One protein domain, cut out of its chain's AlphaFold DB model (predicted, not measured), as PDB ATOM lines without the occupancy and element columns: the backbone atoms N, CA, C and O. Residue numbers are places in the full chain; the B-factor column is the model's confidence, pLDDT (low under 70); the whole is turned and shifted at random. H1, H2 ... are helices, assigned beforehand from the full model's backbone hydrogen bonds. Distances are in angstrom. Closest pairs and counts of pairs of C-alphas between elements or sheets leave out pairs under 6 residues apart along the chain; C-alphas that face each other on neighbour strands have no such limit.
ATOM      1  N   MET A  70     238.309 184.303 163.738       89.31
ATOM      2  CA  MET A  70     237.339 185.387 163.548       89.31
ATOM      3  C   MET A  70     237.771 186.712 164.186       89.31
ATOM      4  O   MET A  70     237.184 187.741 163.863       89.31
ATOM      5  N   LEU A  71     238.796 186.722 165.049       90.12
ATOM      6  CA  LEU A  71     239.240 187.937 165.746       90.12
ATOM      7  C   LEU A  71     239.666 189.043 164.771       90.12
ATOM      8  O   LEU A  71     239.182 190.166 164.882       90.12
ATOM      9  N   GLY A  72     240.514 188.708 163.793       89.56
ATOM     10  CA  GLY A  72     240.960 189.641 162.752       89.56
ATOM     11  C   GLY A  72     239.796 190.190 161.916       89.56
ATOM     12  O   GLY A  72     239.577 191.400 161.925       89.56
ATOM     13  N   PRO A  73     238.984 189.329 161.266       93.00
ATOM     14  CA  PRO A  73     237.810 189.768 160.511       93.00
ATOM     15  C   PRO A  73     236.844 190.652 161.313       93.00
ATOM     16  O   PRO A  73     236.341 191.641 160.787       93.00
ATOM     17  N   LEU A  74     236.593 190.336 162.588       94.50
ATOM     18  CA  LEU A  74     235.703 191.129 163.440       94.50
ATOM     19  C   LEU A  74     236.303 192.490 163.815       94.50
ATOM     20  O   LEU A  74     235.579 193.487 163.816       94.50
ATOM     21  N   ALA A  75     237.604 192.549 164.110       94.25
ATOM     22  CA  ALA A  75     238.298 193.804 164.390       94.25
ATOM     23  C   ALA A  75     238.286 194.731 163.164       94.25
ATOM     24  O   ALA A  75     237.885 195.891 163.265       94.25
ATOM     25  N   GLU A  76     238.614 194.197 161.989       94.75
ATOM     26  CA  GLU A  76     238.582 194.937 160.726       94.75
ATOM     27  C   GLU A  76     237.171 195.393 160.343       94.75
ATOM     28  O   GLU A  76     236.964 196.521 159.887       94.75
ATOM     29  N   TYR A  77     236.161 194.545 160.556       96.88
ATOM     30  CA  TYR A  77     234.775 194.929 160.305       96.88
ATOM     31  C   TYR A  77     234.315 196.048 161.244       96.88
ATOM     32  O   TYR A  77     233.602 196.956 160.821       96.88
ATOM     33  N   ARG A  78     234.770 196.048 162.501       96.81
ATOM     34  CA  ARG A  78     234.506 197.141 163.444       96.81
ATOM     35  C   ARG A  78     235.126 198.460 162.977       96.81
ATOM     36  O   ARG A  78     234.452 199.489 163.037       96.81
ATOM     37  N   VAL A  79     236.367 198.440 162.483       96.75
ATOM     38  CA  VAL A  79     237.018 199.627 161.891       96.75
ATOM     39  C   VAL A  79     236.230 200.120 160.679       96.75
ATOM     40  O   VAL A  79     235.919 201.310 160.588       96.75
ATOM     41  N   TYR A  80     235.839 199.203 159.789       96.69
ATOM     42  CA  TYR A  80     235.000 199.511 158.633       96.69
ATOM     43  C   TYR A  80     233.684 200.185 159.049       96.69
ATOM     44  O   TYR A  80     233.374 201.262 158.544       96.69
ATOM     45  N   LEU A  81     232.946 199.610 160.005       97.81
ATOM     46  CA  LEU A  81     231.686 200.168 160.497       97.81
ATOM     47  C   LEU A  81     231.869 201.564 161.089       97.81
ATOM     48  O   LEU A  81     231.098 202.461 160.764       97.81
ATOM     49  N   ASN A  82     232.898 201.780 161.912       98.00
ATOM     50  CA  ASN A  82     233.183 203.102 162.471       98.00
ATOM     51  C   ASN A  82     233.402 204.151 161.366       98.00
ATOM     52  O   ASN A  82     232.845 205.247 161.437       98.00
ATOM     53  N   GLY A  83     234.166 203.797 160.327       98.19
ATOM     54  CA  GLY A  83     234.372 204.657 159.161       98.19
ATOM     55  C   GLY A  83     233.079 204.933 158.388       98.19
ATOM     56  O   GLY A  83     232.827 206.075 158.011       98.19
ATOM     57  N   ARG A  84     232.228 203.918 158.193       98.44
ATOM     58  CA  ARG A  84     230.943 204.080 157.495       98.44
ATOM     59  C   ARG A  84     229.938 204.910 158.279       98.44
ATOM     60  O   ARG A  84     229.356 205.806 157.688       98.44
ATOM     61  N   PHE A  85     229.822 204.726 159.593       98.50
ATOM     62  CA  PHE A  85     228.986 205.595 160.428       98.50
ATOM     63  C   PHE A  85     229.422 207.061 160.371       98.50
ATOM     64  O   PHE A  85     228.569 207.940 160.279       98.50
ATOM     65  N   ASN A  86     230.731 207.338 160.395       98.38
ATOM     66  CA  ASN A  86     231.231 208.705 160.216       98.38
ATOM     67  C   ASN A  86     230.842 209.257 158.838       98.38
ATOM     68  O   ASN A  86     230.238 210.318 158.761       98.38
ATOM     69  N   ALA A  87     231.092 208.498 157.767       98.00
ATOM     70  CA  ALA A  87     230.744 208.918 156.412       98.00
ATOM     71  C   ALA A  87     229.234 209.168 156.230       98.00
ATOM     72  O   ALA A  87     228.846 210.105 155.531       98.00
ATOM     73  N   THR A  88     228.380 208.359 156.864       98.56
ATOM     74  CA  THR A  88     226.929 208.576 156.873       98.56
ATOM     75  C   THR A  88     226.566 209.873 157.586       98.56
ATOM     76  O   THR A  88     225.770 210.642 157.059       98.56
ATOM     77  N   ARG A  89     227.156 210.146 158.756       98.38
ATOM     78  CA  ARG A  89     226.901 211.385 159.502       98.38
ATOM     79  C   ARG A  89     227.338 212.621 158.719       98.38
ATOM     80  O   ARG A  89     226.539 213.539 158.593       98.38
ATOM     81  N   ASP A  90     228.517 212.593 158.099       98.44
ATOM     82  CA  ASP A  90     228.993 213.681 157.234       98.44
ATOM     83  C   ASP A  90     228.055 213.906 156.031       98.44
ATOM     84  O   ASP A  90     227.861 215.028 155.564       98.44
ATOM     85  N   ALA A  91     227.468 212.834 155.484       98.44
ATOM     86  CA  ALA A  91     226.492 212.938 154.403       98.44
ATOM     87  C   ALA A  91     225.153 213.530 154.876       98.44
ATOM     88  O   ALA A  91     224.571 214.343 154.159       98.44
ATOM     89  N   VAL A  92     224.690 213.176 156.079       98.69
ATOM     90  CA  VAL A  92     223.494 213.783 156.690       98.69
ATOM     91  C   VAL A  92     223.736 215.248 157.052       98.69
ATOM     92  O   VAL A  92     222.838 216.063 156.867       98.69
ATOM     93  N   GLU A  93     224.942 215.619 157.479       98.44
ATOM     94  CA  GLU A  93     225.301 217.022 157.713       98.44
ATOM     95  C   GLU A  93     225.215 217.842 156.413       98.44
ATOM     96  O   GLU A  93     224.611 218.913 156.391       98.44
ATOM     97  N   ARG A  94     225.725 217.314 155.290       98.44
ATOM     98  CA  ARG A  94     225.554 217.953 153.969       98.44
ATOM     99  C   ARG A  94     224.085 218.065 153.556       98.44
ATOM    100  O   ARG A  94     223.685 219.080 152.990       98.44
ATOM    101  N   LEU A  95     223.278 217.043 153.842       98.75
ATOM    102  CA  LEU A  95     221.833 217.083 153.616       98.75
ATOM    103  C   LEU A  95     221.172 218.185 154.450       98.75
ATOM    104  O   LEU A  95     220.396 218.966 153.908       98.75
ATOM    105  N   GLN A  96     221.510 218.293 155.732       98.38
ATOM    106  CA  GLN A  96     221.011 219.352 156.601       98.38
ATOM    107  C   GLN A  96     221.367 220.742 156.059       98.38
ATOM    108  O   GLN A  96     220.485 221.586 155.951       98.38
ATOM    109  N   GLN A  97     222.613 220.954 155.630       98.19
ATOM    110  CA  GLN A  97     223.045 222.222 155.031       98.19
ATOM    111  C   GLN A  97     222.236 222.579 153.772       98.19
ATOM    112  O   GLN A  97     221.842 223.731 153.596       98.19
ATOM    113  N   ALA A  98     221.948 221.600 152.906       98.50
ATOM    114  CA  ALA A  98     221.116 221.816 151.721       98.50
ATOM    115  C   ALA A  98     219.652 222.143 152.079       98.50
ATOM    116  O   ALA A  98     219.031 222.998 151.444       98.50
ATOM    117  N   LEU A  99     219.115 221.505 153.127       98.56
ATOM    118  CA  LEU A  99     217.780 221.793 153.658       98.56
ATOM    119  C   LEU A  99     217.692 223.200 154.260       98.56
ATOM    120  O   LEU A  99     216.730 223.912 153.977       98.56
ATOM    121  N   ASP A 100     218.696 223.616 155.034       97.75
ATOM    122  CA  ASP A 100     218.787 224.961 155.621       97.75
ATOM    123  C   ASP A 100     218.892 226.050 154.545       97.75
ATOM    124  O   ASP A 100     218.296 227.121 154.672       97.75
ATOM    125  N   ALA A 101     219.600 225.765 153.448       98.00
ATOM    126  CA  ALA A 101     219.670 226.646 152.284       98.00
ATOM    127  C   ALA A 101     218.359 226.695 151.476       98.00
ATOM    128  O   ALA A 101     218.199 227.556 150.609       98.00
ATOM    129  N   GLY A 102     217.425 225.775 151.731       98.12
ATOM    130  CA  GLY A 102     216.178 225.646 150.986       98.12
ATOM    131  C   GLY A 102     216.352 225.151 149.544       98.12
ATOM    132  O   GLY A 102     215.404 225.246 148.765       98.12
ATOM    133  N   ASP A 103     217.523 224.620 149.181       98.06
ATOM    134  CA  ASP A 103     217.824 224.138 147.830       98.06
ATOM    135  C   ASP A 103     217.302 222.708 147.648       98.06
ATOM    136  O   ASP A 103     217.933 221.732 148.058       98.06
ATOM    137  N   LEU A 104     216.123 222.585 147.032       98.50
ATOM    138  CA  LEU A 104     215.452 221.300 146.832       98.50
ATOM    139  C   LEU A 104     216.307 220.302 146.036       98.50
ATOM    140  O   LEU A 104     216.393 219.138 146.421       98.50
ATOM    141  N   ASN A 105     216.956 220.746 144.958       98.25
ATOM    142  CA  ASN A 105     217.723 219.857 144.084       98.25
ATOM    143  C   ASN A 105     218.977 219.344 144.800       98.25
ATOM    144  O   ASN A 105     219.283 218.151 144.753       98.25
ATOM    145  N   GLN A 106     219.690 220.233 145.499       98.44
ATOM    146  CA  GLN A 106     220.844 219.820 146.297       98.44
ATOM    147  C   GLN A 106     220.431 218.936 147.474       98.44
ATOM    148  O   GLN A 106     221.127 217.968 147.771       98.44
ATOM    149  N   ALA A 107     219.286 219.201 148.104       98.81
ATOM    150  CA  ALA A 107     218.778 218.365 149.184       98.81
ATOM    151  C   ALA A 107     218.403 216.957 148.695       98.81
ATOM    152  O   ALA A 107     218.758 215.978 149.347       98.81
ATOM    153  N   GLN A 108     217.759 216.821 147.531       98.75
ATOM    154  CA  GLN A 108     217.454 215.516 146.930       98.75
ATOM    155  C   GLN A 108     218.728 214.720 146.600       98.75
ATOM    156  O   GLN A 108     218.816 213.529 146.910       98.75
ATOM    157  N   LEU A 109     219.751 215.378 146.045       98.25
ATOM    158  CA  LEU A 109     221.054 214.752 145.794       98.25
ATOM    159  C   LEU A 109     221.747 214.326 147.096       98.25
ATOM    160  O   LEU A 109     222.227 213.196 147.214       98.25
ATOM    161  N   ALA A 110     221.794 215.214 148.089       98.56
ATOM    162  CA  ALA A 110     222.402 214.920 149.380       98.56
ATOM    163  C   ALA A 110     221.659 213.792 150.117       98.56
ATOM    164  O   ALA A 110     222.302 212.947 150.741       98.56
ATOM    165  N   TYR A 111     220.331 213.715 149.979       98.69
ATOM    166  CA  TYR A 111     219.517 212.618 150.499       98.69
ATOM    167  C   TYR A 111     219.938 211.278 149.890       98.69
ATOM    168  O   TYR A 111     220.256 210.346 150.629       98.69
ATOM    169  N   ALA A 112     220.041 211.198 148.559       97.56
ATOM    170  CA  ALA A 112     220.474 209.983 147.865       97.56
ATOM    171  C   ALA A 112     221.858 209.503 148.345       97.56
ATOM    172  O   ALA A 112     222.074 208.312 148.588       97.56
ATOM    173  N   GLN A 113     222.798 210.436 148.532       97.06
ATOM    174  CA  GLN A 113     224.138 210.137 149.044       97.06
ATOM    175  C   GLN A 113     224.107 209.641 150.495       97.06
ATOM    176  O   GLN A 113     224.775 208.657 150.822       97.06
ATOM    177  N   ALA A 114     223.328 210.294 151.360       98.38
ATOM    178  CA  ALA A 114     223.196 209.915 152.762       98.38
ATOM    179  C   ALA A 114     222.544 208.532 152.924       98.38
ATOM    180  O   ALA A 114     223.035 207.716 153.708       98.38
ATOM    181  N   ARG A 115     221.517 208.220 152.125       97.44
ATOM    182  CA  ARG A 115     220.880 206.893 152.089       97.44
ATOM    183  C   ARG A 115     221.826 205.798 151.632       97.44
ATOM    184  O   ARG A 115     221.967 204.790 152.322       97.44
ATOM    185  N   GLY A 116     222.543 206.010 150.528       95.81
ATOM    186  CA  GLY A 116     223.542 205.050 150.054       95.81
ATOM    187  C   GLY A 116     224.668 204.806 151.068       95.81
ATOM    188  O   GLY A 116     225.160 203.683 151.188       95.81
ATOM    189  N   ALA A 117     225.055 205.834 151.832       97.00
ATOM    190  CA  ALA A 117     226.023 205.697 152.916       97.00
ATOM    191  C   ALA A 117     225.453 204.899 154.101       97.00
ATOM    192  O   ALA A 117     226.109 203.976 154.579       97.00
ATOM    193  N   PHE A 118     224.235 205.205 154.565       98.25
ATOM    194  CA  PHE A 118     223.593 204.464 155.658       98.25
ATOM    195  C   PHE A 118     223.334 202.991 155.308       98.25
ATOM    196  O   PHE A 118     223.560 202.107 156.133       98.25
ATOM    197  N   ALA A 119     222.973 202.698 154.059       95.81
ATOM    198  CA  ALA A 119     222.797 201.333 153.570       95.81
ATOM    199  C   ALA A 119     224.040 200.441 153.777       95.81
ATOM    200  O   ALA A 119     223.930 199.219 153.827       95.81
ATOM    201  N   GLN A 120     225.233 201.031 153.936       96.62
ATOM    202  CA  GLN A 120     226.466 200.288 154.216       96.62
ATOM    203  C   GLN A 120     226.622 199.862 155.689       96.62
ATOM    204  O   GLN A 120     227.532 199.112 156.041       96.62
ATOM    205  N   VAL A 121     225.744 200.338 156.573       96.81
ATOM    206  CA  VAL A 121     225.702 199.951 157.992       96.81
ATOM    207  C   VAL A 121     224.362 199.337 158.405       96.81
ATOM    208  O   VAL A 121     224.307 198.716 159.467       96.81
ATOM    209  N   ALA A 122     223.328 199.428 157.559       94.12
ATOM    210  CA  ALA A 122     221.950 198.997 157.830       94.12
ATOM    211  C   ALA A 122     221.849 197.571 158.404       94.12
ATOM    212  O   ALA A 122     221.278 197.363 159.471       94.12
ATOM    213  N   ALA A 123     222.519 196.586 157.793       94.62
ATOM    214  CA  ALA A 123     222.495 195.204 158.290       94.62
ATOM    215  C   ALA A 123     223.018 195.058 159.737       94.62
ATOM    216  O   ALA A 123     222.635 194.138 160.460       94.62
ATOM    217  N   THR A 124     223.919 195.942 160.177       95.44
ATOM    218  CA  THR A 124     224.391 195.958 161.572       95.44
ATOM    219  C   THR A 124     223.486 196.811 162.461       95.44
ATOM    220  O   THR A 124     223.273 196.443 163.617       95.44
ATOM    221  N   ALA A 125     222.943 197.908 161.926       95.62
ATOM    222  CA  ALA A 125     222.012 198.798 162.613       95.62
ATOM    223  C   ALA A 125     220.735 198.075 163.068       95.62
ATOM    224  O   ALA A 125     220.351 198.221 164.225       95.62
ATOM    225  N   GLN A 126     220.190 197.178 162.242       92.94
ATOM    226  CA  GLN A 126     218.987 196.376 162.527       92.94
ATOM    227  C   GLN A 126     219.056 195.535 163.816       92.94
ATOM    228  O   GLN A 126     218.031 195.113 164.350       92.94
ATOM    229  N   ARG A 127     220.253 195.289 164.371       94.31
ATOM    230  CA  ARG A 127     220.410 194.655 165.698       94.31
ATOM    231  C   ARG A 127     219.870 195.535 166.831       94.31
ATOM    232  O   ARG A 127     219.567 195.031 167.908       94.31
ATOM    233  N   PHE A 128     219.782 196.838 166.593       96.25
ATOM    234  CA  PHE A 128     219.375 197.872 167.530       96.25
ATOM    235  C   PHE A 128     218.019 198.435 167.106       96.25
ATOM    236  O   PHE A 128     217.899 199.627 166.851       96.25
ATOM    237  N   ALA A 129     217.006 197.568 167.028       93.06
ATOM    238  CA  ALA A 129     215.705 197.862 166.420       93.06
ATOM    239  C   ALA A 129     215.072 199.193 166.868       93.06
ATOM    240  O   ALA A 129     214.484 199.895 166.058       93.06
ATOM    241  N   GLU A 130     215.203 199.574 168.142       94.12
ATOM    242  CA  GLU A 130     214.687 200.861 168.619       94.12
ATOM    243  C   GLU A 130     215.427 202.060 168.005       94.12
ATOM    244  O   GLU A 130     214.786 203.020 167.590       94.12
ATOM    245  N   LEU A 131     216.760 202.014 167.940       97.19
ATOM    246  CA  LEU A 131     217.575 203.080 167.348       97.19
ATOM    247  C   LEU A 131     217.431 203.098 165.824       97.19
ATOM    248  O   LEU A 131     217.306 204.167 165.237       97.19
ATOM    249  N   ASP A 132     217.379 201.924 165.200       95.94
ATOM    250  CA  ASP A 132     217.131 201.755 163.766       95.94
ATOM    251  C   ASP A 132     215.785 202.385 163.358       95.94
ATOM    252  O   ASP A 132     215.725 203.213 162.452       95.94
ATOM    253  N   ASN A 133     214.729 202.142 164.145       95.00
ATOM    254  CA  ASN A 133     213.409 202.753 163.961       95.00
ATOM    255  C   ASN A 133     213.364 204.269 164.228       95.00
ATOM    256  O   ASN A 133     212.354 204.903 163.937       95.00
ATOM    257  N   ARG A 134     214.408 204.887 164.789       96.81
ATOM    258  CA  ARG A 134     214.517 206.359 164.839       96.81
ATOM    259  C   ARG A 134     215.183 206.915 163.581       96.81
ATOM    260  O   ARG A 134     214.870 208.026 163.161       96.81
ATOM    261  N   VAL A 135     216.076 206.131 162.978       98.12
ATOM    262  CA  VAL A 135     216.889 206.514 161.820       98.12
ATOM    263  C   VAL A 135     216.139 206.313 160.504       98.12
ATOM    264  O   VAL A 135     216.116 207.226 159.680       98.12
ATOM    265  N   GLU A 136     215.494 205.167 160.302       94.31
ATOM    266  CA  GLU A 136     214.755 204.856 159.068       94.31
ATOM    267  C   GLU A 136     213.357 204.255 159.312       94.31
ATOM    268  O   GLU A 136     213.004 203.225 158.733       94.31
ATOM    269  N   PRO A 137     212.499 204.884 160.142       93.81
ATOM    270  CA  PRO A 137     211.128 204.414 160.273       93.81
ATOM    271  C   PRO A 137     210.374 204.593 158.957       93.81
ATOM    272  O   PRO A 137     210.424 205.661 158.345       93.81
ATOM    273  N   ARG A 138     209.596 203.590 158.555       90.06
ATOM    274  CA  ARG A 138     208.687 203.714 157.411       90.06
ATOM    275  C   ARG A 138     207.336 204.266 157.855       90.06
ATOM    276  O   ARG A 138     206.852 203.951 158.941       90.06
ATOM    277  N   ALA A 139     206.701 205.068 157.000       92.69
ATOM    278  CA  ALA A 139     205.390 205.645 157.295       92.69
ATOM    279  C   ALA A 139     204.335 204.554 157.565       92.69
ATOM    280  O   ALA A 139     203.528 204.682 158.477       92.69
ATOM    281  N   ASP A 140     204.374 203.436 156.838       89.06
ATOM    282  CA  ASP A 140     203.464 202.296 157.026       89.06
ATOM    283  C   ASP A 140     203.548 201.624 158.410       89.06
ATOM    284  O   ASP A 140     202.633 200.897 158.793       89.06
ATOM    285  N   SER A 141     204.608 201.900 159.173       88.81
ATOM    286  CA  SER A 141     204.812 201.393 160.530       88.81
ATOM    287  C   SER A 141     204.043 202.203 161.583       88.81
ATOM    288  O   SER A 141     204.017 201.819 162.753       88.81
ATOM    289  N   PHE A 142     203.393 203.304 161.187       93.44
ATOM    290  CA  PHE A 142     202.558 204.130 162.055       93.44
ATOM    291  C   PHE A 142     201.094 204.116 161.614       93.44
ATOM    292  O   PHE A 142     200.782 204.219 160.431       93.44
ATOM    293  N   GLU A 143     200.177 204.119 162.585       94.38
ATOM    294  CA  GLU A 143     198.732 204.223 162.329       94.38
ATOM    295  C   GLU A 143     198.373 205.502 161.551       94.38
ATOM    296  O   GLU A 143     197.598 205.466 160.600       94.38
ATOM    297  N   GLN A 144     198.994 206.629 161.914       96.31
ATOM    298  CA  GLN A 144     198.792 207.930 161.261       96.31
ATOM    299  C   GLN A 144     199.721 208.165 160.059       96.31
ATOM    300  O   GLN A 144     199.701 209.247 159.471       96.31
ATOM    301  N   ARG A 145     200.529 207.168 159.689       95.31
ATOM    302  CA  ARG A 145     201.478 207.212 158.572       95.31
ATOM    303  C   ARG A 145     202.335 208.480 158.549       95.31
ATOM    304  O   ARG A 145     202.964 208.808 159.552       95.31
ATOM    305  N   GLU A 146     202.338 209.220 157.441       96.38
ATOM    306  CA  GLU A 146     203.112 210.449 157.260       96.38
ATOM    307  C   GLU A 146     202.709 211.574 158.227       96.38
ATOM    308  O   GLU A 146     203.481 212.508 158.439       96.38
ATOM    309  N   GLN A 147     201.514 211.493 158.822       95.31
ATOM    310  CA  GLN A 147     201.016 212.452 159.811       95.31
ATOM    311  C   GLN A 147     201.388 212.076 161.249       95.31
ATOM    312  O   GLN A 147     201.102 212.838 162.173       95.31
ATOM    313  N   ALA A 148     202.010 210.912 161.469       96.50
ATOM    314  CA  ALA A 148     202.392 210.485 162.803       96.50
ATOM    315  C   ALA A 148     203.450 211.441 163.392       96.50
ATOM    316  O   ALA A 148     204.498 211.640 162.778       96.50
ATOM    317  N   PRO A 149     203.263 211.975 164.615       93.19
ATOM    318  CA  PRO A 149     204.246 212.864 165.246       93.19
ATOM    319  C   PRO A 149     205.628 212.227 165.451       93.19
ATOM    320  O   PRO A 149     206.629 212.928 165.575       93.19
ATOM    321  N   ALA A 150     205.673 210.894 165.514       93.12
ATOM    322  CA  ALA A 150     206.899 210.115 165.647       93.12
ATOM    323  C   ALA A 150     207.567 209.778 164.299       93.12
ATOM    324  O   ALA A 150     208.661 209.215 164.305       93.12
ATOM    325  N   PHE A 151     206.950 210.114 163.159       96.75
ATOM    326  CA  PHE A 151     207.534 209.868 161.844       96.75
ATOM    327  C   PHE A 151     208.672 210.861 161.570       96.75
ATOM    328  O   PHE A 151     208.453 212.031 161.250       96.75
ATOM    329  N   GLY A 152     209.901 210.374 161.738       96.88
ATOM    330  CA  GLY A 152     211.142 211.124 161.564       96.88
ATOM    331  C   GLY A 152     212.136 210.403 160.654       96.88
ATOM    332  O   GLY A 152     211.752 209.624 159.783       96.88
ATOM    333  N   GLY A 153     213.421 210.679 160.862       98.25
ATOM    334  CA  GLY A 153     214.505 209.991 160.171       98.25
ATOM    335  C   GLY A 153     214.526 210.208 158.656       98.25
ATOM    336  O   GLY A 153     214.010 211.202 158.135       98.25
ATOM    337  N   PHE A 154     215.143 209.263 157.950       98.50
ATOM    338  CA  PHE A 154     215.337 209.308 156.504       98.50
ATOM    339  C   PHE A 154     214.019 209.437 155.731       98.50
ATOM    340  O   PHE A 154     213.859 210.393 154.975       98.50
ATOM    341  N   HIS A 155     213.044 208.557 155.959       97.69
ATOM    342  CA  HIS A 155     211.819 208.538 155.147       97.69
ATOM    343  C   HIS A 155     210.903 209.749 155.381       97.69
ATOM    344  O   HIS A 155     210.157 210.143 154.485       97.69
ATOM    345  N   ARG A 156     210.987 210.421 156.540       98.38
ATOM    346  CA  ARG A 156     210.298 211.710 156.731       98.38
ATOM    347  C   ARG A 156     210.892 212.807 155.850       98.38
ATOM    348  O   ARG A 156     210.142 213.658 155.356       98.38
ATOM    349  N   ILE A 157     212.215 212.805 155.685       98.75
ATOM    350  CA  ILE A 157     212.923 213.728 154.790       98.75
ATOM    351  C   ILE A 157     212.616 213.366 153.335       98.75
ATOM    352  O   ILE A 157     212.278 214.254 152.558       98.75
ATOM    353  N   GLU A 158     212.635 212.077 152.994       98.62
ATOM    354  CA  GLU A 158     212.248 211.557 151.679       98.62
ATOM    355  C   GLU A 158     210.861 212.055 151.258       98.62
ATOM    356  O   GLU A 158     210.701 212.662 150.201       98.62
ATOM    357  N   TYR A 159     209.864 211.873 152.127       98.25
ATOM    358  CA  TYR A 159     208.498 212.324 151.887       98.25
ATOM    359  C   TYR A 159     208.436 213.832 151.601       98.25
ATOM    360  O   TYR A 159     207.800 214.269 150.640       98.25
ATOM    361  N   GLY A 160     209.135 214.642 152.399       98.50
ATOM    362  CA  GLY A 160     209.172 216.089 152.191       98.50
ATOM    363  C   GLY A 160     209.817 216.485 150.857       98.50
ATOM    364  O   GLY A 160     209.259 217.285 150.107       98.50
ATOM    365  N   LEU A 161     210.957 215.881 150.522       98.75
ATOM    366  CA  LEU A 161     211.731 216.238 149.333       98.75
ATOM    367  C   LEU A 161     211.124 215.725 148.022       98.75
ATOM    368  O   LEU A 161     211.148 216.438 147.019       98.75
ATOM    369  N   PHE A 162     210.612 214.496 148.001       98.38
ATOM    370  CA  PHE A 162     210.225 213.820 146.758       98.38
ATOM    371  C   PHE A 162     208.716 213.804 146.528       98.38
ATOM    372  O   PHE A 162     208.287 213.918 145.385       98.38
ATOM    373  N   GLN A 163     207.907 213.738 147.590       97.62
ATOM    374  CA  GLN A 163     206.447 213.750 147.464       97.62
ATOM    375  C   GLN A 163     205.847 215.147 147.653       97.62
ATOM    376  O   GLN A 163     204.869 215.488 146.984       97.62
ATOM    377  N   GLN A 164     206.396 215.952 148.569       98.25
ATOM    378  CA  GLN A 164     205.912 217.315 148.832       98.25
ATOM    379  C   GLN A 164     206.697 218.396 148.076       98.25
ATOM    380  O   GLN A 164     206.242 219.538 148.028       98.25
ATOM    381  N   HIS A 165     207.848 218.052 147.485       98.31
ATOM    382  CA  HIS A 165     208.753 218.985 146.802       98.31
ATOM    383  C   HIS A 165     209.098 220.219 147.651       98.31
ATOM    384  O   HIS A 165     209.131 221.348 147.160       98.31
ATOM    385  N   ALA A 166     209.332 220.000 148.945       97.94
ATOM    386  CA  ALA A 166     209.509 221.052 149.931       97.94
ATOM    387  C   ALA A 166     210.697 220.759 150.852       97.94
ATOM    388  O   ALA A 166     210.978 219.615 151.200       97.94
ATOM    389  N   THR A 167     211.368 221.820 151.291       98.25
ATOM    390  CA  THR A 167     212.461 221.770 152.278       98.25
ATOM    391  C   THR A 167     212.020 222.289 153.648       98.25
ATOM    392  O   THR A 167     212.674 222.041 154.663       98.25
ATOM    393  N   GLN A 168     210.882 222.989 153.706       97.00
ATOM    394  CA  GLN A 168     210.389 223.638 154.915       97.00
ATOM    395  C   GLN A 168     210.131 222.618 156.029       97.00
ATOM    396  O   GLN A 168     209.415 221.632 155.857       97.00
ATOM    397  N   GLY A 169     210.708 222.882 157.203       95.00
ATOM    398  CA  GLY A 169     210.543 222.043 158.391       95.00
ATOM    399  C   GLY A 169     211.355 220.744 158.391       95.00
ATOM    400  O   GLY A 169     211.260 219.997 159.362       95.00
ATOM    401  N   LEU A 170     212.169 220.471 157.362       98.44
ATOM    402  CA  LEU A 170     212.981 219.250 157.297       98.44
ATOM    403  C   LEU A 170     214.342 219.375 157.989       98.44
ATOM    404  O   LEU A 170     214.869 218.368 158.451       98.44
ATOM    405  N   ALA A 171     214.903 220.581 158.116       96.75
ATOM    406  CA  ALA A 171     216.201 220.765 158.771       96.75
ATOM    407  C   ALA A 171     216.240 220.254 160.231       96.75
ATOM    408  O   ALA A 171     217.166 219.514 160.567       96.75
ATOM    409  N   PRO A 172     215.221 220.497 161.086       97.56
ATOM    410  CA  PRO A 172     215.166 219.879 162.415       97.56
ATOM    411  C   PRO A 172     215.090 218.344 162.385       97.56
ATOM    412  O   PRO A 172     215.587 217.686 163.298       97.56
ATOM    413  N   VAL A 173     214.487 217.760 161.342       98.56
ATOM    414  CA  VAL A 173     214.428 216.299 161.158       98.56
ATOM    415  C   VAL A 173     215.812 215.754 160.807       98.56
ATOM    416  O   VAL A 173     216.227 214.752 161.383       98.56
ATOM    417  N   ALA A 174     216.550 216.433 159.922       98.62
ATOM    418  CA  ALA A 174     217.918 216.063 159.559       98.62
ATOM    419  C   ALA A 174     218.900 216.196 160.733       98.62
ATOM    420  O   ALA A 174     219.709 215.296 160.946       98.62
ATOM    421  N   GLN A 175     218.773 217.248 161.549       98.19
ATOM    422  CA  GLN A 175     219.561 217.389 162.777       98.19
ATOM    423  C   GLN A 175     219.305 216.220 163.738       98.19
ATOM    424  O   GLN A 175     220.243 215.591 164.224       98.19
ATOM    425  N   ARG A 176     218.031 215.884 163.980       98.38
ATOM    426  CA  ARG A 176     217.681 214.754 164.848       98.38
ATOM    427  C   ARG A 176     218.205 213.428 164.297       98.38
ATOM    428  O   ARG A 176     218.753 212.639 165.057       98.38
ATOM    429  N   LEU A 177     218.099 213.214 162.987       98.75
ATOM    430  CA  LEU A 177     218.668 212.049 162.308       98.75
ATOM    431  C   LEU A 177     220.190 211.959 162.510       98.75
ATOM    432  O   LEU A 177     220.706 210.880 162.792       98.75
ATOM    433  N   HIS A 178     220.913 213.075 162.400       98.44
ATOM    434  CA  HIS A 178     222.351 213.116 162.664       98.44
ATOM    435  C   HIS A 178     222.686 212.693 164.110       98.44
ATOM    436  O   HIS A 178     223.634 211.931 164.328       98.44
ATOM    437  N   ASP A 179     221.890 213.129 165.087       98.50
ATOM    438  CA  ASP A 179     222.089 212.796 166.503       98.50
ATOM    439  C   ASP A 179     221.697 211.342 166.824       98.50
ATOM    440  O   ASP A 179     222.389 210.654 167.582       98.50
ATOM    441  N   ASP A 180     220.624 210.836 166.214       98.75
ATOM    442  CA  ASP A 180     220.212 209.432 166.321       98.75
ATOM    443  C   ASP A 180     221.265 208.502 165.684       98.75
ATOM    444  O   ASP A 180     221.581 207.450 166.244       98.75
ATOM    445  N   LEU A 181     221.911 208.915 164.584       98.69
ATOM    446  CA  LEU A 181     223.051 208.198 163.995       98.69
ATOM    447  C   LEU A 181     224.277 208.170 164.916       98.69
ATOM    448  O   LEU A 181     225.011 207.179 164.919       98.69
ATOM    449  N   ALA A 182     224.518 209.228 165.696       98.56
ATOM    450  CA  ALA A 182     225.584 209.231 166.695       98.56
ATOM    451  C   ALA A 182     225.295 208.218 167.817       98.56
ATOM    452  O   ALA A 182     226.157 207.398 168.132       98.56
ATOM    453  N   GLN A 183     224.063 208.189 168.336       98.69
ATOM    454  CA  GLN A 183     223.643 207.199 169.337       98.69
ATOM    455  C   GLN A 183     223.714 205.764 168.799       98.69
ATOM    456  O   GLN A 183     224.201 204.863 169.484       98.69
ATOM    457  N   LEU A 184     223.264 205.541 167.562       98.69
ATOM    458  CA  LEU A 184     223.346 204.240 166.905       98.69
ATOM    459  C   LEU A 184     224.799 203.793 166.733       98.69
ATOM    460  O   LEU A 184     225.132 202.650 167.052       98.69
ATOM    461  N   LYS A 185     225.682 204.694 166.290       98.44
ATOM    462  CA  LYS A 185     227.116 204.419 166.201       98.44
ATOM    463  C   LYS A 185     227.677 204.003 167.561       98.44
ATOM    464  O   LYS A 185     228.370 202.989 167.638       98.44
ATOM    465  N   ASP A 186     227.379 204.754 168.617       98.50
ATOM    466  CA  ASP A 186     227.878 204.465 169.962       98.50
ATOM    467  C   ASP A 186     227.370 203.114 170.474       98.50
ATOM    468  O   ASP A 186     228.148 202.339 171.028       98.50
ATOM    469  N   ALA A 187     226.109 202.766 170.213       98.12
ATOM    470  CA  ALA A 187     225.551 201.463 170.565       98.12
ATOM    471  C   ALA A 187     226.226 200.312 169.795       98.12
ATOM    472  O   ALA A 187     226.613 199.302 170.394       98.12
ATOM    473  N   VAL A 188     226.438 200.478 168.483       97.00
ATOM    474  CA  VAL A 188     227.126 199.489 167.636       97.00
ATOM    475  C   VAL A 188     228.584 199.322 168.066       97.00
ATOM    476  O   VAL A 188     229.090 198.202 168.111       97.00
ATOM    477  N   MET A 189     229.269 200.410 168.422       97.19
ATOM    478  CA  MET A 189     230.633 200.355 168.944       97.19
ATOM    479  C   MET A 189     230.677 199.855 170.397       97.19
ATOM    480  O   MET A 189     231.663 199.243 170.801       97.19
ATOM    481  N   GLY A 190     229.630 200.040 171.188       96.44
ATOM    482  CA  GLY A 190     229.569 199.586 172.577       96.44
ATOM    483  C   GLY A 190     229.389 198.076 172.737       96.44
ATOM    484  O   GLY A 190     229.677 197.541 173.805       96.44
ATOM    485  N   GLN A 191     228.943 197.370 171.693       93.06
ATOM    486  CA  GLN A 191     228.666 195.935 171.754       93.06
ATOM    487  C   GLN A 191     229.531 195.134 170.784       93.06
ATOM    488  O   GLN A 191     229.642 195.448 169.599       93.06
ATOM    489  N   SER A 192     230.098 194.031 171.272       91.06
ATOM    490  CA  SER A 192     230.768 193.060 170.410       91.06
ATOM    491  C   SER A 192     229.783 192.450 169.407       91.06
ATOM    492  O   SER A 192     228.606 192.232 169.706       91.06
ATOM    493  N   LEU A 193     230.278 192.160 168.205       92.81
ATOM    494  CA  LEU A 193     229.540 191.415 167.192       92.81
ATOM    495  C   LEU A 193     229.857 189.921 167.354       92.81
ATOM    496  O   LEU A 193     231.019 189.544 167.179       92.81
ATOM    497  N   PRO A 194     228.871 189.068 167.683       91.62
ATOM    498  CA  PRO A 194     229.079 187.627 167.688       91.62
ATOM    499  C   PRO A 194     229.525 187.140 166.298       91.62
ATOM    500  O   PRO A 194     228.959 187.597 165.299       91.62
ATOM    501  N   PRO A 195     230.518 186.237 166.195       90.06
ATOM    502  CA  PRO A 195     231.065 185.792 164.913       90.06
ATOM    503  C   PRO A 195     230.012 185.321 163.899       90.06
ATOM    504  O   PRO A 195     230.087 185.659 162.721       90.06
ATOM    505  N   GLU A 196     229.002 184.584 164.357       87.94
ATOM    506  CA  GLU A 196     227.900 184.069 163.545       87.94
ATOM    507  C   GLU A 196     226.986 185.170 162.988       87.94
ATOM    508  O   GLU A 196     226.362 185.002 161.939       87.94
ATOM    509  N   GLN A 197     226.927 186.324 163.656       92.00
ATOM    510  CA  GLN A 197     226.122 187.459 163.215       92.00
ATOM    511  C   GLN A 197     226.791 188.250 162.086       92.00
ATOM    512  O   GLN A 197     226.085 188.945 161.360       92.00
ATOM    513  N   LEU A 198     228.110 188.121 161.885       93.12
ATOM    514  CA  LEU A 198     228.834 188.855 160.840       93.12
ATOM    515  C   LEU A 198     228.260 188.585 159.444       93.12
ATOM    516  O   LEU A 198     227.856 189.512 158.748       93.12
ATOM    517  N   SER A 199     228.182 187.317 159.043       91.06
ATOM    518  CA  SER A 199     227.566 186.921 157.773       91.06
ATOM    519  C   SER A 199     226.051 186.747 157.896       91.06
ATOM    520  O   SER A 199     225.326 187.033 156.944       91.06
ATOM    521  N   GLY A 200     225.559 186.321 159.065       91.88
ATOM    522  CA  GLY A 200     224.140 186.062 159.291       91.88
ATOM    523  C   GLY A 200     223.260 187.304 159.143       91.88
ATOM    524  O   GLY A 200     222.203 187.226 158.522       91.88
ATOM    525  N   ASN A 201     223.691 188.453 159.671       92.81
ATOM    526  CA  ASN A 201     222.924 189.697 159.557       92.81
ATOM    527  C   ASN A 201     222.845 190.174 158.105       92.81
ATOM    528  O   ASN A 201     221.774 190.547 157.640       92.81
ATOM    529  N   LEU A 202     223.960 190.103 157.374       92.62
ATOM    530  CA  LEU A 202     224.004 190.467 155.959       92.62
ATOM    531  C   LEU A 202     223.123 189.559 155.108       92.62
ATOM    532  O   LEU A 202     222.386 190.053 154.264       92.62
ATOM    533  N   ALA A 203     223.179 188.245 155.338       92.25
ATOM    534  CA  ALA A 203     222.357 187.290 154.610       92.25
ATOM    535  C   ALA A 203     220.860 187.547 154.828       92.25
ATOM    536  O   ALA A 203     220.116 187.575 153.852       92.25
ATOM    537  N   ARG A 204     220.434 187.787 156.080       91.00
ATOM    538  CA  ARG A 204     219.039 188.140 156.389       91.00
ATOM    539  C   ARG A 204     218.630 189.445 155.721       91.00
ATOM    540  O   ARG A 204     217.658 189.457 154.987       91.00
ATOM    541  N   ASN A 205     219.425 190.498 155.874       91.00
ATOM    542  CA  ASN A 205     219.106 191.792 155.282       91.00
ATOM    543  C   ASN A 205     219.039 191.746 153.742       91.00
ATOM    544  O   ASN A 205     218.115 192.289 153.152       91.00
ATOM    545  N   LEU A 206     219.971 191.061 153.066       89.81
ATOM    546  CA  LEU A 206     219.909 190.890 151.607       89.81
ATOM    547  C   LEU A 206     218.699 190.054 151.169       89.81
ATOM    548  O   LEU A 206     218.130 190.322 150.113       89.81
ATOM    549  N   HIS A 207     218.319 189.050 151.960       88.62
ATOM    550  CA  HIS A 207     217.120 188.257 151.716       88.62
ATOM    551  C   HIS A 207     215.853 189.106 151.868       88.62
ATOM    552  O   HIS A 207     215.045 189.137 150.947       88.62
ATOM    553  N   ASP A 208     215.742 189.879 152.950       84.75
ATOM    554  CA  ASP A 208     214.616 190.785 153.193       84.75
ATOM    555  C   ASP A 208     214.504 191.844 152.085       84.75
ATOM    556  O   ASP A 208     213.416 192.092 151.570       84.75
ATOM    557  N   LEU A 209     215.628 192.427 151.650       83.62
ATOM    558  CA  LEU A 209     215.656 193.371 150.526       83.62
ATOM    559  C   LEU A 209     215.172 192.715 149.226       83.62
ATOM    560  O   LEU A 209     214.384 193.313 148.495       83.62
ATOM    561  N   ALA A 210     215.617 191.490 148.937       81.81
ATOM    562  CA  ALA A 210     215.235 190.771 147.726       81.81
ATOM    563  C   ALA A 210     213.756 190.351 147.724       81.81
ATOM    564  O   ALA A 210     213.089 190.484 146.699       81.81
ATOM    565  N   GLU A 211     213.241 189.851 148.848       78.56
ATOM    566  CA  GLU A 211     211.874 189.332 148.938       78.56
ATOM    567  C   GLU A 211     210.836 190.429 149.149       78.56
ATOM    568  O   GLU A 211     209.780 190.416 148.518       78.56
ATOM    569  N   GLN A 212     211.116 191.376 150.042       70.38
ATOM    570  CA  GLN A 212     210.104 192.321 150.501       70.38
ATOM    571  C   GLN A 212     210.139 193.639 149.744       70.38
ATOM    572  O   GLN A 212     209.104 194.296 149.690       70.38
ATOM    573  N   ARG A 213     211.295 194.043 149.195       68.81
ATOM    574  CA  ARG A 213     211.516 195.443 148.780       68.81
ATOM    575  C   ARG A 213     211.862 195.616 147.311       68.81
ATOM    576  O   ARG A 213     211.339 196.519 146.665       68.81
ATOM    577  N   ALA A 214     212.632 194.698 146.733       63.91
ATOM    578  CA  ALA A 214     212.954 194.714 145.307       63.91
ATOM    579  C   ALA A 214     211.734 194.454 144.404       63.91
ATOM    580  O   ALA A 214     211.722 194.879 143.251       63.91
ATOM    581  N   LEU A 215     210.708 193.762 144.912       63.19
ATOM    582  CA  LEU A 215     209.529 193.376 144.130       63.19
ATOM    583  C   LEU A 215     208.404 194.421 144.140       63.19
ATOM    584  O   LEU A 215     207.538 194.376 143.270       63.19
ATOM    585  N   ASN A 216     208.398 195.348 145.101       68.62
ATOM    586  CA  ASN A 216     207.318 196.327 145.275       68.62
ATOM    587  C   ASN A 216     207.797 197.785 145.421       68.62
ATOM    588  O   ASN A 216     206.945 198.659 145.555       68.62
ATOM    589  N   GLY A 217     209.112 198.053 145.399       68.06
ATOM    590  CA  GLY A 217     209.666 199.405 145.566       68.06
ATOM    591  C   GLY A 217     209.364 200.008 146.940       68.06
ATOM    592  O   GLY A 217     209.039 201.187 147.043       68.06
ATOM    593  N   SER A 218     209.355 199.175 147.988       74.62
ATOM    594  CA  SER A 218     208.980 199.601 149.345       74.62
ATOM    595  C   SER A 218     210.136 200.125 150.193       74.62
ATOM    596  O   SER A 218     209.881 200.587 151.304       74.62
ATOM    597  N   GLU A 219     211.386 200.057 149.714       83.19
ATOM    598  CA  GLU A 219     212.511 200.630 150.459       83.19
ATOM    599  C   GLU A 219     212.495 202.158 150.344       83.19
ATOM    600  O   GLU A 219     212.561 202.833 151.363       83.19
ATOM    601  N   GLU A 220     212.325 202.705 149.138       90.62
ATOM    602  CA  GLU A 220     212.229 204.151 148.893       90.62
ATOM    603  C   GLU A 220     210.885 204.509 148.237       90.62
ATOM    604  O   GLU A 220     210.764 204.625 147.011       90.62
ATOM    605  N   HIS A 221     209.847 204.670 149.065       89.38
ATOM    606  CA  HIS A 221     208.462 204.793 148.596       89.38
ATOM    607  C   HIS A 221     208.204 206.043 147.746       89.38
ATOM    608  O   HIS A 221     207.331 206.016 146.878       89.38
ATOM    609  N   TYR A 222     208.934 207.131 148.002       94.56
ATOM    610  CA  TYR A 222     208.689 208.423 147.357       94.56
ATOM    611  C   TYR A 222     209.789 208.784 146.358       94.56
ATOM    612  O   TYR A 222     209.510 209.401 145.333       94.56
ATOM    613  N   SER A 223     211.040 208.435 146.662       94.31
ATOM    614  CA  SER A 223     212.199 208.802 145.847       94.31
ATOM    615  C   SER A 223     212.543 207.765 144.780       94.31
ATOM    616  O   SER A 223     213.191 208.108 143.791       94.31
ATOM    617  N   HIS A 224     212.117 206.508 144.962       92.06
ATOM    618  CA  HIS A 224     212.455 205.375 144.091       92.06
ATOM    619  C   HIS A 224     213.970 205.174 143.908       92.06
ATOM    620  O   HIS A 224     214.450 204.701 142.871       92.06
ATOM    621  N   LEU A 225     214.751 205.547 144.928       90.19
ATOM    622  CA  LEU A 225     216.209 205.434 144.957       90.19
ATOM    623  C   LEU A 225     216.699 204.062 145.459       90.19
ATOM    624  O   LEU A 225     217.859 203.925 145.865       90.19
ATOM    625  N   ASP A 226     215.860 203.022 145.386       87.50
ATOM    626  CA  ASP A 226     216.130 201.676 145.911       87.50
ATOM    627  C   ASP A 226     217.453 201.095 145.380       87.50
ATOM    628  O   ASP A 226     218.190 200.418 146.098       87.50
ATOM    629  N   ALA A 227     217.815 201.407 144.130       86.75
ATOM    630  CA  ALA A 227     219.059 200.943 143.517       86.75
ATOM    631  C   ALA A 227     220.312 201.391 144.293       86.75
ATOM    632  O   ALA A 227     221.261 200.615 144.435       86.75
ATOM    633  N   GLY A 228     220.318 202.621 144.821       87.12
ATOM    634  CA  GLY A 228     221.419 203.134 145.640       87.12
ATOM    635  C   GLY A 228     221.512 202.416 146.988       87.12
ATOM    636  O   GLY A 228     222.609 202.064 147.430       87.12
ATOM    637  N   VAL A 229     220.362 202.123 147.599       89.88
ATOM    638  CA  VAL A 229     220.277 201.366 148.856       89.88
ATOM    639  C   VAL A 229     220.756 199.926 148.656       89.88
ATOM    640  O   VAL A 229     221.575 199.422 149.431       89.88
ATOM    641  N   PHE A 230     220.333 199.261 147.578       88.38
ATOM    642  CA  PHE A 230     220.805 197.917 147.243       88.38
ATOM    643  C   PHE A 230     222.312 197.891 146.987       88.38
ATOM    644  O   PHE A 230     222.997 197.009 147.507       88.38
ATOM    645  N   ALA A 231     222.853 198.877 146.266       88.12
ATOM    646  CA  ALA A 231     224.290 198.979 146.023       88.12
ATOM    647  C   ALA A 231     225.096 199.138 147.328       88.12
ATOM    648  O   ALA A 231     226.132 198.491 147.494       88.12
ATOM    649  N   GLY A 232     224.617 199.943 148.283       92.12
ATOM    650  CA  GLY A 232     225.265 200.107 149.591       92.12
ATOM    651  C   GLY A 232     225.291 198.812 150.415       92.12
ATOM    652  O   GLY A 232     226.345 198.401 150.913       92.12
ATOM    653  N   ASN A 233     224.159 198.111 150.488       92.69
ATOM    654  CA  ASN A 233     224.068 196.821 151.177       92.69
ATOM    655  C   ASN A 233     224.981 195.765 150.537       92.69
ATOM    656  O   ASN A 233     225.698 195.029 151.222       92.69
ATOM    657  N   LEU A 234     225.010 195.741 149.206       90.88
ATOM    658  CA  LEU A 234     225.849 194.847 148.428       90.88
ATOM    659  C   LEU A 234     227.348 195.150 148.629       90.88
ATOM    660  O   LEU A 234     228.147 194.235 148.822       90.88
ATOM    661  N   SER A 235     227.747 196.423 148.690       91.62
ATOM    662  CA  SER A 235     229.128 196.817 149.007       91.62
ATOM    663  C   SER A 235     229.599 196.253 150.356       91.62
ATOM    664  O   SER A 235     230.713 195.734 150.475       91.62
ATOM    665  N   THR A 236     228.725 196.264 151.362       94.31
ATOM    666  CA  THR A 236     229.032 195.729 152.701       94.31
ATOM    667  C   THR A 236     229.156 194.212 152.696       94.31
ATOM    668  O   THR A 236     230.077 193.658 153.299       94.31
ATOM    669  N   ALA A 237     228.277 193.525 151.963       93.81
ATOM    670  CA  ALA A 237     228.368 192.081 151.795       93.81
ATOM    671  C   ALA A 237     229.693 191.669 151.134       93.81
ATOM    672  O   ALA A 237     230.338 190.723 151.591       93.81
ATOM    673  N   ARG A 238     230.159 192.427 150.131       91.69
ATOM    674  CA  ARG A 238     231.476 192.215 149.516       91.69
ATOM    675  C   ARG A 238     232.606 192.406 150.523       91.69
ATOM    676  O   ARG A 238     233.459 191.529 150.631       91.69
ATOM    677  N   LYS A 239     232.573 193.487 151.313       94.06
ATOM    678  CA  LYS A 239     233.579 193.725 152.357       94.06
ATOM    679  C   LYS A 239     233.674 192.542 153.320       94.06
ATOM    680  O   LYS A 239     234.781 192.112 153.625       94.06
ATOM    681  N   VAL A 240     232.551 191.986 153.776       94.88
ATOM    682  CA  VAL A 240     232.572 190.823 154.679       94.88
ATOM    683  C   VAL A 240     233.097 189.562 153.994       94.88
ATOM    684  O   VAL A 240     233.861 188.825 154.614       94.88
ATOM    685  N   ILE A 241     232.766 189.325 152.721       93.62
ATOM    686  CA  ILE A 241     233.359 188.219 151.951       93.62
ATOM    687  C   ILE A 241     234.880 188.369 151.881       93.62
ATOM    688  O   ILE A 241     235.590 187.394 152.106       93.62
ATOM    689  N   ASP A 242     235.382 189.576 151.626       92.69
ATOM    690  CA  ASP A 242     236.821 189.828 151.540       92.69
ATOM    691  C   ASP A 242     237.519 189.655 152.894       92.69
ATOM    692  O   ASP A 242     238.596 189.064 152.948       92.69
ATOM    693  N   LEU A 243     236.883 190.068 153.996       93.25
ATOM    694  CA  LEU A 243     237.390 189.817 155.351       93.25
ATOM    695  C   LEU A 243     237.449 188.323 155.700       93.25
ATOM    696  O   LEU A 243     238.316 187.909 156.461       93.25
ATOM    697  N   LEU A 244     236.537 187.517 155.148       92.69
ATOM    698  CA  LEU A 244     236.474 186.069 155.367       92.69
ATOM    699  C   LEU A 244     237.232 185.256 154.306       92.69
ATOM    700  O   LEU A 244     237.280 184.024 154.383       92.69
ATOM    701  N   ARG A 245     237.810 185.911 153.295       91.88
ATOM    702  CA  ARG A 245     238.435 185.255 152.140       91.88
ATOM    703  C   ARG A 245     239.580 184.310 152.523       91.88
ATOM    704  O   ARG A 245     239.598 183.209 151.960       91.88
ATOM    705  N   PRO A 246     240.483 184.637 153.469       88.19
ATOM    706  CA  PRO A 246     241.514 183.691 153.896       88.19
ATOM    707  C   PRO A 246     240.905 182.393 154.440       88.19
ATOM    708  O   PRO A 246     241.263 181.291 154.025       88.19
TER     709      PRO A 246
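This is residues 70 to 246 of the 273 residues of a protein of Stenotrophomonas maltophilia (UniProt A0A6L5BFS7). Look for an elongated bundle of helices built along one long helix, H1: H6 runs back along one side of it, and H2 followed by H8 runs back along another. H5 packs on H2 and H6 at one end, H7 packs on H8 toward the other, and the short H3 and H4 lie nearest the middle. The printed part has 177 residues, with eight named helices, H1 to H8 in that order, and no named strand; the class is all helix. It is compact, with a radius of gyration of the C-alphas of 15.9 A and spans of 50 by 32 by 27 A.

Find C-alpha 70 at (237.339, 185.387, 163.548); from there H1 runs 44.4 A to residue 100. Next come H2, residues 104 to 118, 20.7 A; H3, residues 122 to 125, 4.8 A; H4, residues 129 to 135, 9.9 A; and H5, residues 153 to 163, 15.5 A. C-alpha 171 at (216.201, 220.765, 158.771) begins H6, which runs 28.6 A to residue 190. H7, residues 195 to 213, is 27.1 A long. H8, residues 226 to 243, is 26.1 A long and ends at C-alpha 243, (237.390, 189.817, 155.351).

Start with the bundle, helices side by side: H1, H2, H5, H6 and H8. H1 and H2 form a hairpin; they touch at a shallow tilt of 11 degrees, opposite ways, with the closest C-alphas, Ala 91 and Ala 114, 4.8 A apart. H1 touches H6 at a shallow tilt of 10 degrees, opposite ways; the closest C-alphas, Gln 96 and Ala 174, are 5.4 A apart. With residues 73 to 77 alone H1 touches H8, the closest C-alphas being Pro 73 and Leu 243, 5.2 A. Look to H5 next: it touches H2, with the closest C-alphas of Gln 108 and Leu 161 at 6.2 A, and H6, with those of Gly 153 and Leu 177 at 5.1 A. H4 touches H6, its closest C-alphas Val 135 and Leu 177 at 5.8 A. H7 and H8 form a hairpin at a shallow tilt of 22 degrees, with the C-alphas of Leu 202 and Ala 237 closest, 6.2 A. H3 touches H7, Ala 123 to Leu 202, 5.5 A between these closest C-alphas. H6 and H8 are apart. Every O i to N i+4 pair is within hydrogen-bond range in H1, H2, H4, H5, H6 and H8, and 13 of 15 are in H7; H3 is too short for such a pair.

The C-alphas of Gln 168 and Pro 246 are the two farthest apart, 50.7 A. The printed part has no cut. Look for the long links at residues 136 to 152 and 214 to 225. The mean pLDDT of the printed part is 93.9, and residues 213 to 217 are under 70.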